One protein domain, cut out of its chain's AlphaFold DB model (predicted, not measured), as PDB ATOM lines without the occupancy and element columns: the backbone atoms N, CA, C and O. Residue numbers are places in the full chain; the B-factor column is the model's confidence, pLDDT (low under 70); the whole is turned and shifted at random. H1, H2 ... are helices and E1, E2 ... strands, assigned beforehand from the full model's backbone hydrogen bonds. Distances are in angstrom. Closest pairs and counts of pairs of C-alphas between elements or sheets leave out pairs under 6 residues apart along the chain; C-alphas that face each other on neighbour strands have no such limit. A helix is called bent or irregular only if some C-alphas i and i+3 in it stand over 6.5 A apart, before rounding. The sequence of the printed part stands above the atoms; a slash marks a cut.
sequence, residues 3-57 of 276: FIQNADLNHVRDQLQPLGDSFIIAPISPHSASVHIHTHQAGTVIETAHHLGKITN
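What this domain is: This is residues 3 to 57 of the 276 residues of the protein "Dihydroxyacetone kinase 2" of Corynebacterium matruchotii (UniProt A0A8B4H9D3). Picture a small two-layer slab: a twisted antiparallel sheet with two helices, H1 and H2, side by side over one of its faces, the other face bare. E2 and E3 make a long hairpin on one side of the sheet, while the short E1 and E4 pair beside residues 32 to 35 at one end of E3. The printed part has 55 residues with two named helices and four named strands, in the order E1, H1, E2, E3, H2, E4; the sheet order is E2, E3, E1, E4, and the class is mixed, helices and strands. It is compact, with a radius of gyration of the C-alphas of 9.9 A and spans of 28 by 20 by 17 A.

How they stand to each other: Start at E1, residues 3 to 5, an inner strand. It is antiparallel to E3, residues 32 to 38, with N 4 and O 33 2.9 A apart, and to the edge strand E4, residues 54 to 56, with N 5 and O 54 2.9 A apart, both within hydrogen-bond range. Next comes H1, residues 9 to 19, on the sheet at a height of 9.0 A; it runs along the strands, at 10 degrees to E3 on the local plane. H1 is irregular, but only just: C-alphas 15 and 18 are 6.7 A apart. The other edge strand, E2, residues 22 to 29, forms a hairpin with E3; look at N 24 and O 36, 2.8 A apart. H2, residues 42 to 52, is on the same face as H1, at a height of 8.8 A, and runs along the strands, at 3 degrees to E1 on the local plane. H1 and H2 touch, opposite ways at a shallow tilt of 19 degrees; their closest C-alphas, of Leu 19 and Val 45, are 6.4 A apart. Two split strand-helix-strand units, each of two strands that run the same way in the sheet with another strand between them and a helix between them along the chain, have right-handed crossovers: E1, H1, E2, with E3 between E1 and E2 in the sheet, and E3, H2, E4, with E1 between E3 and E4 in the sheet. Every O i to N i+4 pair of H2 is within hydrogen-bond range, and 5 of 7 are in H1. E2 and E4 are apart.

Where its parts are: Find C-alpha 3 at (16.968, -11.543, 22.152), where E1 begins, 6.8 A long. H1 spans 15.6 A. From C-alpha 22 at (33.042, -9.085, 20.386), E2 runs 21.9 A; E3 then runs 19.6 A. H2 spans 15.5 A, and E4, 6.7 A long, ends at C-alpha 56, (14.246, -13.571, 26.021).

The domain as a whole: The C-alphas of Ser 29 and His 40, the two farthest apart, are 28.5 A apart. The printed part has no cut, and its five links between elements are tight. Its mean pLDDT is 93.3, and no printed residue is under 70.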
ATOM      1  N   PHE A   3      17.839 -12.474  22.868       95.56
ATOM      2  CA  PHE A   3      16.968 -11.543  22.152       95.56
ATOM      3  C   PHE A   3      16.505 -10.435  23.088       95.56
ATOM      4  O   PHE A   3      16.110 -10.713  24.219       95.56
ATOM      5  N   ILE A   4      16.511  -9.192  22.608       95.69
ATOM      6  CA  ILE A   4      16.026  -8.026  23.350       95.69
ATOM      7  C   ILE A   4      14.847  -7.376  22.623       95.69
ATOM      8  O   ILE A   4      14.838  -7.275  21.395       95.69
ATOM      9  N   GLN A   5      13.835  -6.967  23.387       94.75
ATOM     10  CA  GLN A   5      12.600  -6.335  22.917       94.75
ATOM     11  C   GLN A   5      12.274  -5.102  23.765       94.75
ATOM     12  O   GLN A   5      12.673  -5.022  24.926       94.75
ATOM     13  N   ASN A   6      11.480  -4.179  23.215       94.69
ATOM     14  CA  ASN A   6      11.076  -2.928  23.873       94.69
ATOM     15  C   ASN A   6      12.276  -2.051  24.278       94.69
ATOM     16  O   ASN A   6      12.252  -1.436  25.338       94.69
ATOM     17  N   ALA A   7      13.316  -2.022  23.441       92.38
ATOM     18  CA  ALA A   7      14.555  -1.291  23.700       92.38
ATOM     19  C   ALA A   7      14.900  -0.342  22.542       92.38
ATOM     20  O   ALA A   7      14.547  -0.607  21.394       92.38
ATOM     21  N   ASP A   8      15.620   0.744  22.824       94.44
ATOM     22  CA  ASP A   8      16.269   1.561  21.791       94.44
ATOM     23  C   ASP A   8      17.592   0.899  21.381       94.44
ATOM     24  O   ASP A   8      18.520   0.795  22.183       94.44
ATOM     25  N   LEU A   9      17.690   0.441  20.129       92.56
ATOM     26  CA  LEU A   9      18.851  -0.316  19.655       92.56
ATOM     27  C   LEU A   9      20.150   0.502  19.594       92.56
ATOM     28  O   LEU A   9      21.229  -0.094  19.647       92.56
ATOM     29  N   ASN A  10      20.075   1.834  19.502       92.94
ATOM     30  CA  ASN A  10      21.265   2.681  19.587       92.94
ATOM     31  C   ASN A  10      21.791   2.686  21.023       92.94
ATOM     32  O   ASN A  10      22.960   2.396  21.255       92.94
ATOM     33  N   HIS A  11      20.892   2.865  21.988       94.00
ATOM     34  CA  HIS A  11      21.240   2.836  23.404       94.00
ATOM     35  C   HIS A  11      21.740   1.449  23.851       94.00
ATOM     36  O   HIS A  11      22.680   1.345  24.636       94.00
ATOM     37  N   VAL A  12      21.160   0.372  23.307       94.69
ATOM     38  CA  VAL A  12      21.637  -1.005  23.529       94.69
ATOM     39  C   VAL A  12      23.070  -1.186  23.045       94.69
ATOM     40  O   VAL A  12      23.878  -1.782  23.756       94.69
ATOM     41  N   ARG A  13      23.404  -0.668  21.860       93.62
ATOM     42  CA  ARG A  13      24.773  -0.720  21.343       93.62
ATOM     43  C   ARG A  13      25.726   0.071  22.238       93.62
ATOM     44  O   ARG A  13      26.739  -0.485  22.643       93.62
ATOM     45  N   ASP A  14      25.379   1.308  22.580       95.44
ATOM     46  CA  ASP A  14      26.258   2.197  23.349       95.44
ATOM     47  C   ASP A  14      26.605   1.632  24.734       95.44
ATOM     48  O   ASP A  14      27.733   1.779  25.200       95.44
ATOM     49  N   GLN A  15      25.652   0.960  25.384       96.25
ATOM     50  CA  GLN A  15      25.839   0.415  26.730       96.25
ATOM     51  C   GLN A  15      26.472  -0.981  26.750       96.25
ATOM     52  O   GLN A  15      27.231  -1.285  27.665       96.25
ATOM     53  N   LEU A  16      26.173  -1.845  25.771       95.62
ATOM     54  CA  LEU A  16      26.644  -3.237  25.791       95.62
ATOM     55  C   LEU A  16      27.941  -3.469  25.019       95.62
ATOM     56  O   LEU A  16      28.708  -4.350  25.399       95.62
ATOM     57  N   GLN A  17      28.215  -2.696  23.965       94.62
ATOM     58  CA  GLN A  17      29.454  -2.825  23.196       94.62
ATOM     59  C   GLN A  17      30.736  -2.717  24.049       94.62
ATOM     60  O   GLN A  17      31.630  -3.525  23.821       94.62
ATOM     61  N   PRO A  18      30.868  -1.801  25.033       94.88
ATOM     62  CA  PRO A  18      32.086  -1.718  25.845       94.88
ATOM     63  C   PRO A  18      32.244  -2.863  26.859       94.88
ATOM     64  O   PRO A  18      33.292  -2.970  27.488       94.88
ATOM     65  N   LEU A  19      31.224  -3.707  27.044       93.31
ATOM     66  CA  LEU A  19      31.231  -4.799  28.023       93.31
ATOM     67  C   LEU A  19      31.726  -6.132  27.440       93.31
ATOM     68  O   LEU A  19      31.640  -7.165  28.110       93.31
ATOM     69  N   GLY A  20      32.211  -6.144  26.196       88.69
ATOM     70  CA  GLY A  20      32.693  -7.353  25.542       88.69
ATOM     71  C   GLY A  20      33.683  -7.091  24.412       88.69
ATOM     72  O   GLY A  20      33.667  -6.035  23.787       88.69
ATOM     73  N   ASP A  21      34.513  -8.088  24.116       85.56
ATOM     74  CA  ASP A  21      35.554  -8.005  23.077       85.56
ATOM     75  C   ASP A  21      35.002  -8.299  21.672       85.56
ATOM     76  O   ASP A  21      35.620  -8.008  20.650       85.56
ATOM     77  N   SER A  22      33.805  -8.886  21.613       87.31
ATOM     78  CA  SER A  22      33.042  -9.085  20.386       87.31
ATOM     79  C   SER A  22      31.579  -8.799  20.663       87.31
ATOM     80  O   SER A  22      30.995  -9.374  21.581       87.31
ATOM     81  N   PHE A  23      30.984  -7.919  19.863       93.31
ATOM     82  CA  PHE A  23      29.592  -7.515  19.986       93.31
ATOM     83  C   PHE A  23      28.936  -7.488  18.608       93.31
ATOM     84  O   PHE A  23      29.383  -6.790  17.697       93.31
ATOM     85  N   ILE A  24      27.850  -8.240  18.463       94.12
ATOM     86  CA  ILE A  24      27.026  -8.301  17.261       94.12
ATOM     87  C   ILE A  24      25.583  -8.054  17.676       94.12
ATOM     88  O   ILE A  24      25.055  -8.695  18.584       94.12
ATOM     89  N   ILE A  25      24.923  -7.153  16.959       94.81
ATOM     90  CA  ILE A  25      23.495  -6.895  17.095       94.81
ATOM     91  C   ILE A  25      22.844  -7.014  15.721       94.81
ATOM     92  O   ILE A  25      23.240  -6.334  14.774       94.81
ATOM     93  N   ALA A  26      21.858  -7.900  15.616       93.25
ATOM     94  CA  ALA A  26      21.085  -8.161  14.411       93.25
ATOM     95  C   ALA A  26      19.649  -7.648  14.618       93.25
ATOM     96  O   ALA A  26      18.857  -8.319  15.294       93.25
ATOM     97  N   PRO A  27      19.303  -6.452  14.100       93.44
ATOM     98  CA  PRO A  27      17.968  -5.880  14.246       93.44
ATOM     99  C   PRO A  27      16.905  -6.724  13.541       93.44
ATOM    100  O   PRO A  27      17.078  -7.127  12.394       93.44
ATOM    101  N   ILE A  28      15.780  -6.938  14.221       91.69
ATOM    102  CA  ILE A  28      14.565  -7.558  13.668       91.69
ATOM    103  C   ILE A  28      13.501  -6.476  13.432       91.69
ATOM    104  O   ILE A  28      12.726  -6.543  12.482       91.69
ATOM    105  N   SER A  29      13.485  -5.445  14.279       90.88
ATOM    106  CA  SER A  29      12.674  -4.234  14.138       90.88
ATOM    107  C   SER A  29      13.406  -3.045  14.781       90.88
ATOM    108  O   SER A  29      14.435  -3.255  15.423       90.88
ATOM    109  N   PRO A  30      12.889  -1.805  14.698       85.94
ATOM    110  CA  PRO A  30      13.499  -0.650  15.367       85.94
ATOM    111  C   PRO A  30      13.646  -0.787  16.892       85.94
ATOM    112  O   PRO A  30      14.437  -0.063  17.487       85.94
ATOM    113  N   HIS A  31      12.901  -1.710  17.517       92.44
ATOM    114  CA  HIS A  31      12.885  -1.918  18.971       92.44
ATOM    115  C   HIS A  31      13.167  -3.363  19.400       92.44
ATOM    116  O   HIS A  31      12.872  -3.747  20.537       92.44
ATOM    117  N   SER A  32      13.675  -4.197  18.488       94.12
ATOM    118  CA  SER A  32      14.024  -5.582  18.807       94.12
ATOM    119  C   SER A  32      15.203  -6.094  17.992       94.12
ATOM    120  O   SER A  32      15.335  -5.788  16.806       94.12
ATOM    121  N   ALA A  33      16.058  -6.891  18.628       95.00
ATOM    122  CA  ALA A  33      17.249  -7.450  18.002       95.00
ATOM    123  C   ALA A  33      17.680  -8.766  18.658       95.00
ATOM    124  O   ALA A  33      17.375  -9.024  19.825       95.00
ATOM    125  N   SER A  34      18.434  -9.571  17.911       95.56
ATOM    126  CA  SER A  34      19.289 -10.614  18.484       95.56
ATOM    127  C   SER A  34      20.653 -10.014  18.820       95.56
ATOM    128  O   SER A  34      21.223  -9.288  18.002       95.56
ATOM    129  N   VAL A  35      21.164 -10.293  20.015       94.00
ATOM    130  CA  VAL A  35      22.442  -9.790  20.526       94.00
ATOM    131  C   VAL A  35      23.359 -10.966  20.836       94.00
ATOM    132  O   VAL A  35      23.041 -11.841  21.650       94.00
ATOM    133  N   HIS A  36      24.533 -10.967  20.216       95.38
ATOM    134  CA  HIS A  36      25.624 -11.882  20.519       95.38
ATOM    135  C   HIS A  36      26.798 -11.082  21.067       95.38
ATOM    136  O   HIS A  36      27.255 -10.136  20.433       95.38
ATOM    137  N   ILE A  37      27.274 -11.450  22.251       93.69
ATOM    138  CA  ILE A  37      28.371 -10.765  22.927       93.69
ATOM    139  C   ILE A  37      29.291 -11.790  23.583       93.69
ATOM    140  O   ILE A  37      28.813 -12.717  24.239       93.69
ATOM    141  N   HIS A  38      30.596 -11.624  23.382       91.75
ATOM    142  CA  HIS A  38      31.639 -12.329  24.126       91.75
ATOM    143  C   HIS A  38      32.124 -11.423  25.250       91.75
ATOM    144  O   HIS A  38      32.457 -10.268  25.000       91.75
ATOM    145  N   THR A  39      32.135 -11.921  26.483       90.06
ATOM    146  CA  THR A  39      32.451 -11.111  27.660       90.06
ATOM    147  C   THR A  39      33.041 -11.969  28.773       90.06
ATOM    148  O   THR A  39      32.628 -13.112  28.971       90.06
ATOM    149  N   HIS A  40      33.955 -11.383  29.544       86.88
ATOM    150  CA  HIS A  40      34.420 -11.925  30.824       86.88
ATOM    151  C   HIS A  40      33.540 -11.481  32.009       86.88
ATOM    152  O   HIS A  40      33.778 -11.873  33.149       86.88
ATOM    153  N   GLN A  41      32.513 -10.663  31.756       90.19
ATOM    154  CA  GLN A  41      31.631 -10.049  32.751       90.19
ATOM    155  C   GLN A  41      30.156 -10.318  32.414       90.19
ATOM    156  O   GLN A  41      29.338  -9.403  32.303       90.19
ATOM    157  N   ALA A  42      29.798 -11.597  32.253       90.06
ATOM    158  CA  ALA A  42      28.450 -12.006  31.844       90.06
ATOM    159  C   ALA A  42      27.337 -11.430  32.743       90.06
ATOM    160  O   ALA A  42      26.296 -11.028  32.227       90.06
ATOM    161  N   GLY A  43      27.571 -11.330  34.058       92.75
ATOM    162  CA  GLY A  43      26.630 -10.714  35.004       92.75
ATOM    163  C   GLY A  43      26.301  -9.264  34.643       92.75
ATOM    164  O   GLY A  43      25.140  -8.950  34.392       92.75
ATOM    165  N   THR A  44      27.328  -8.420  34.497       95.19
ATOM    166  CA  THR A  44      27.180  -7.004  34.125       95.19
ATOM    167  C   THR A  44      26.426  -6.839  32.807       95.19
ATOM    168  O   THR A  44      25.558  -5.975  32.688       95.19
ATOM    169  N   VAL A  45      26.717  -7.685  31.813       95.56
ATOM    170  CA  VAL A  45      26.037  -7.661  30.509       95.56
ATOM    171  C   VAL A  45      24.551  -7.987  30.643       95.56
ATOM    172  O   VAL A  45      23.721  -7.300  30.049       95.56
ATOM    173  N   ILE A  46      24.203  -9.019  31.414       95.31
ATOM    174  CA  ILE A  46      22.813  -9.450  31.606       95.31
ATOM    175  C   ILE A  46      22.020  -8.384  32.364       95.31
ATOM    176  O   ILE A  46      20.917  -8.037  31.944       95.31
ATOM    177  N   GLU A  47      22.585  -7.839  33.441       95.19
ATOM    178  CA  GLU A  47      21.968  -6.776  34.239       95.19
ATOM    179  C   GLU A  47      21.737  -5.519  33.395       95.19
ATOM    180  O   GLU A  47      20.613  -5.018  33.312       95.19
ATOM    181  N   THR A  48      22.772  -5.064  32.681       96.06
ATOM    182  CA  THR A  48      22.693  -3.897  31.792       96.06
ATOM    183  C   THR A  48      21.644  -4.116  30.703       96.06
ATOM    184  O   THR A  48      20.783  -3.267  30.490       96.06
ATOM    185  N   ALA A  49      21.635  -5.282  30.051       95.12
ATOM    186  CA  ALA A  49      20.643  -5.592  29.027       95.12
ATOM    187  C   ALA A  49      19.207  -5.627  29.590       95.12
ATOM    188  O   ALA A  49      18.273  -5.236  28.888       95.12
ATOM    189  N   HIS A  50      19.019  -6.046  30.847       95.12
ATOM    190  CA  HIS A  50      17.703  -6.110  31.487       95.12
ATOM    191  C   HIS A  50      17.173  -4.717  31.848       95.12
ATOM    192  O   HIS A  50      15.970  -4.473  31.776       95.12
ATOM    193  N   HIS A  51      18.066  -3.782  32.183       95.31
ATOM    194  CA  HIS A  51      17.710  -2.376  32.381       95.31
ATOM    195  C   HIS A  51      17.287  -1.677  31.081       95.31
ATOM    196  O   HIS A  51      16.497  -0.736  31.122       95.31
ATOM    197  N   LEU A  52      17.789  -2.141  29.935       95.06
ATOM    198  CA  LEU A  52      17.553  -1.532  28.623       95.06
ATOM    199  C   LEU A  52      16.304  -2.053  27.911       95.06
ATOM    200  O   LEU A  52      15.763  -1.367  27.045       95.06
ATOM    201  N   GLY A  53      15.845  -3.258  28.250       94.25
ATOM    202  CA  GLY A  53      14.652  -3.846  27.658       94.25
ATOM    203  C   GLY A  53      14.354  -5.258  28.149       94.25
ATOM    204  O   GLY A  53      15.011  -5.812  29.027       94.25
ATOM    205  N   LYS A  54      13.332  -5.876  27.553       95.81
ATOM    206  CA  LYS A  54      12.923  -7.241  27.891       95.81
ATOM    207  C   LYS A  54      13.802  -8.254  27.160       95.81
ATOM    208  O   LYS A  54      13.753  -8.336  25.933       95.81
ATOM    209  N   ILE A  55      14.546  -9.062  27.915       95.75
ATOM    210  CA  ILE A  55      15.378 -10.147  27.378       95.75
ATOM    211  C   ILE A  55      14.584 -11.458  27.298       95.75
ATOM    212  O   ILE A  55      13.852 -11.812  28.222       95.75
ATOM    213  N   THR A  56      14.759 -12.204  26.209       92.31
ATOM    214  CA  THR A  56      14.246 -13.571  26.021       92.31
ATOM    215  C   THR A  56      15.308 -14.459  25.372       92.31
ATOM    216  O   THR A  56      16.282 -13.958  24.809       92.31
ATOM    217  N   ASN A  57      15.140 -15.785  25.470       91.56
ATOM    218  CA  ASN A  57      16.046 -16.778  24.874       91.56
ATOM    219  C   ASN A  57      17.525 -16.532  25.233       91.56
ATOM    220  O   ASN A  57      18.409 -16.626  24.382       91.56
TER     221      ASN A  57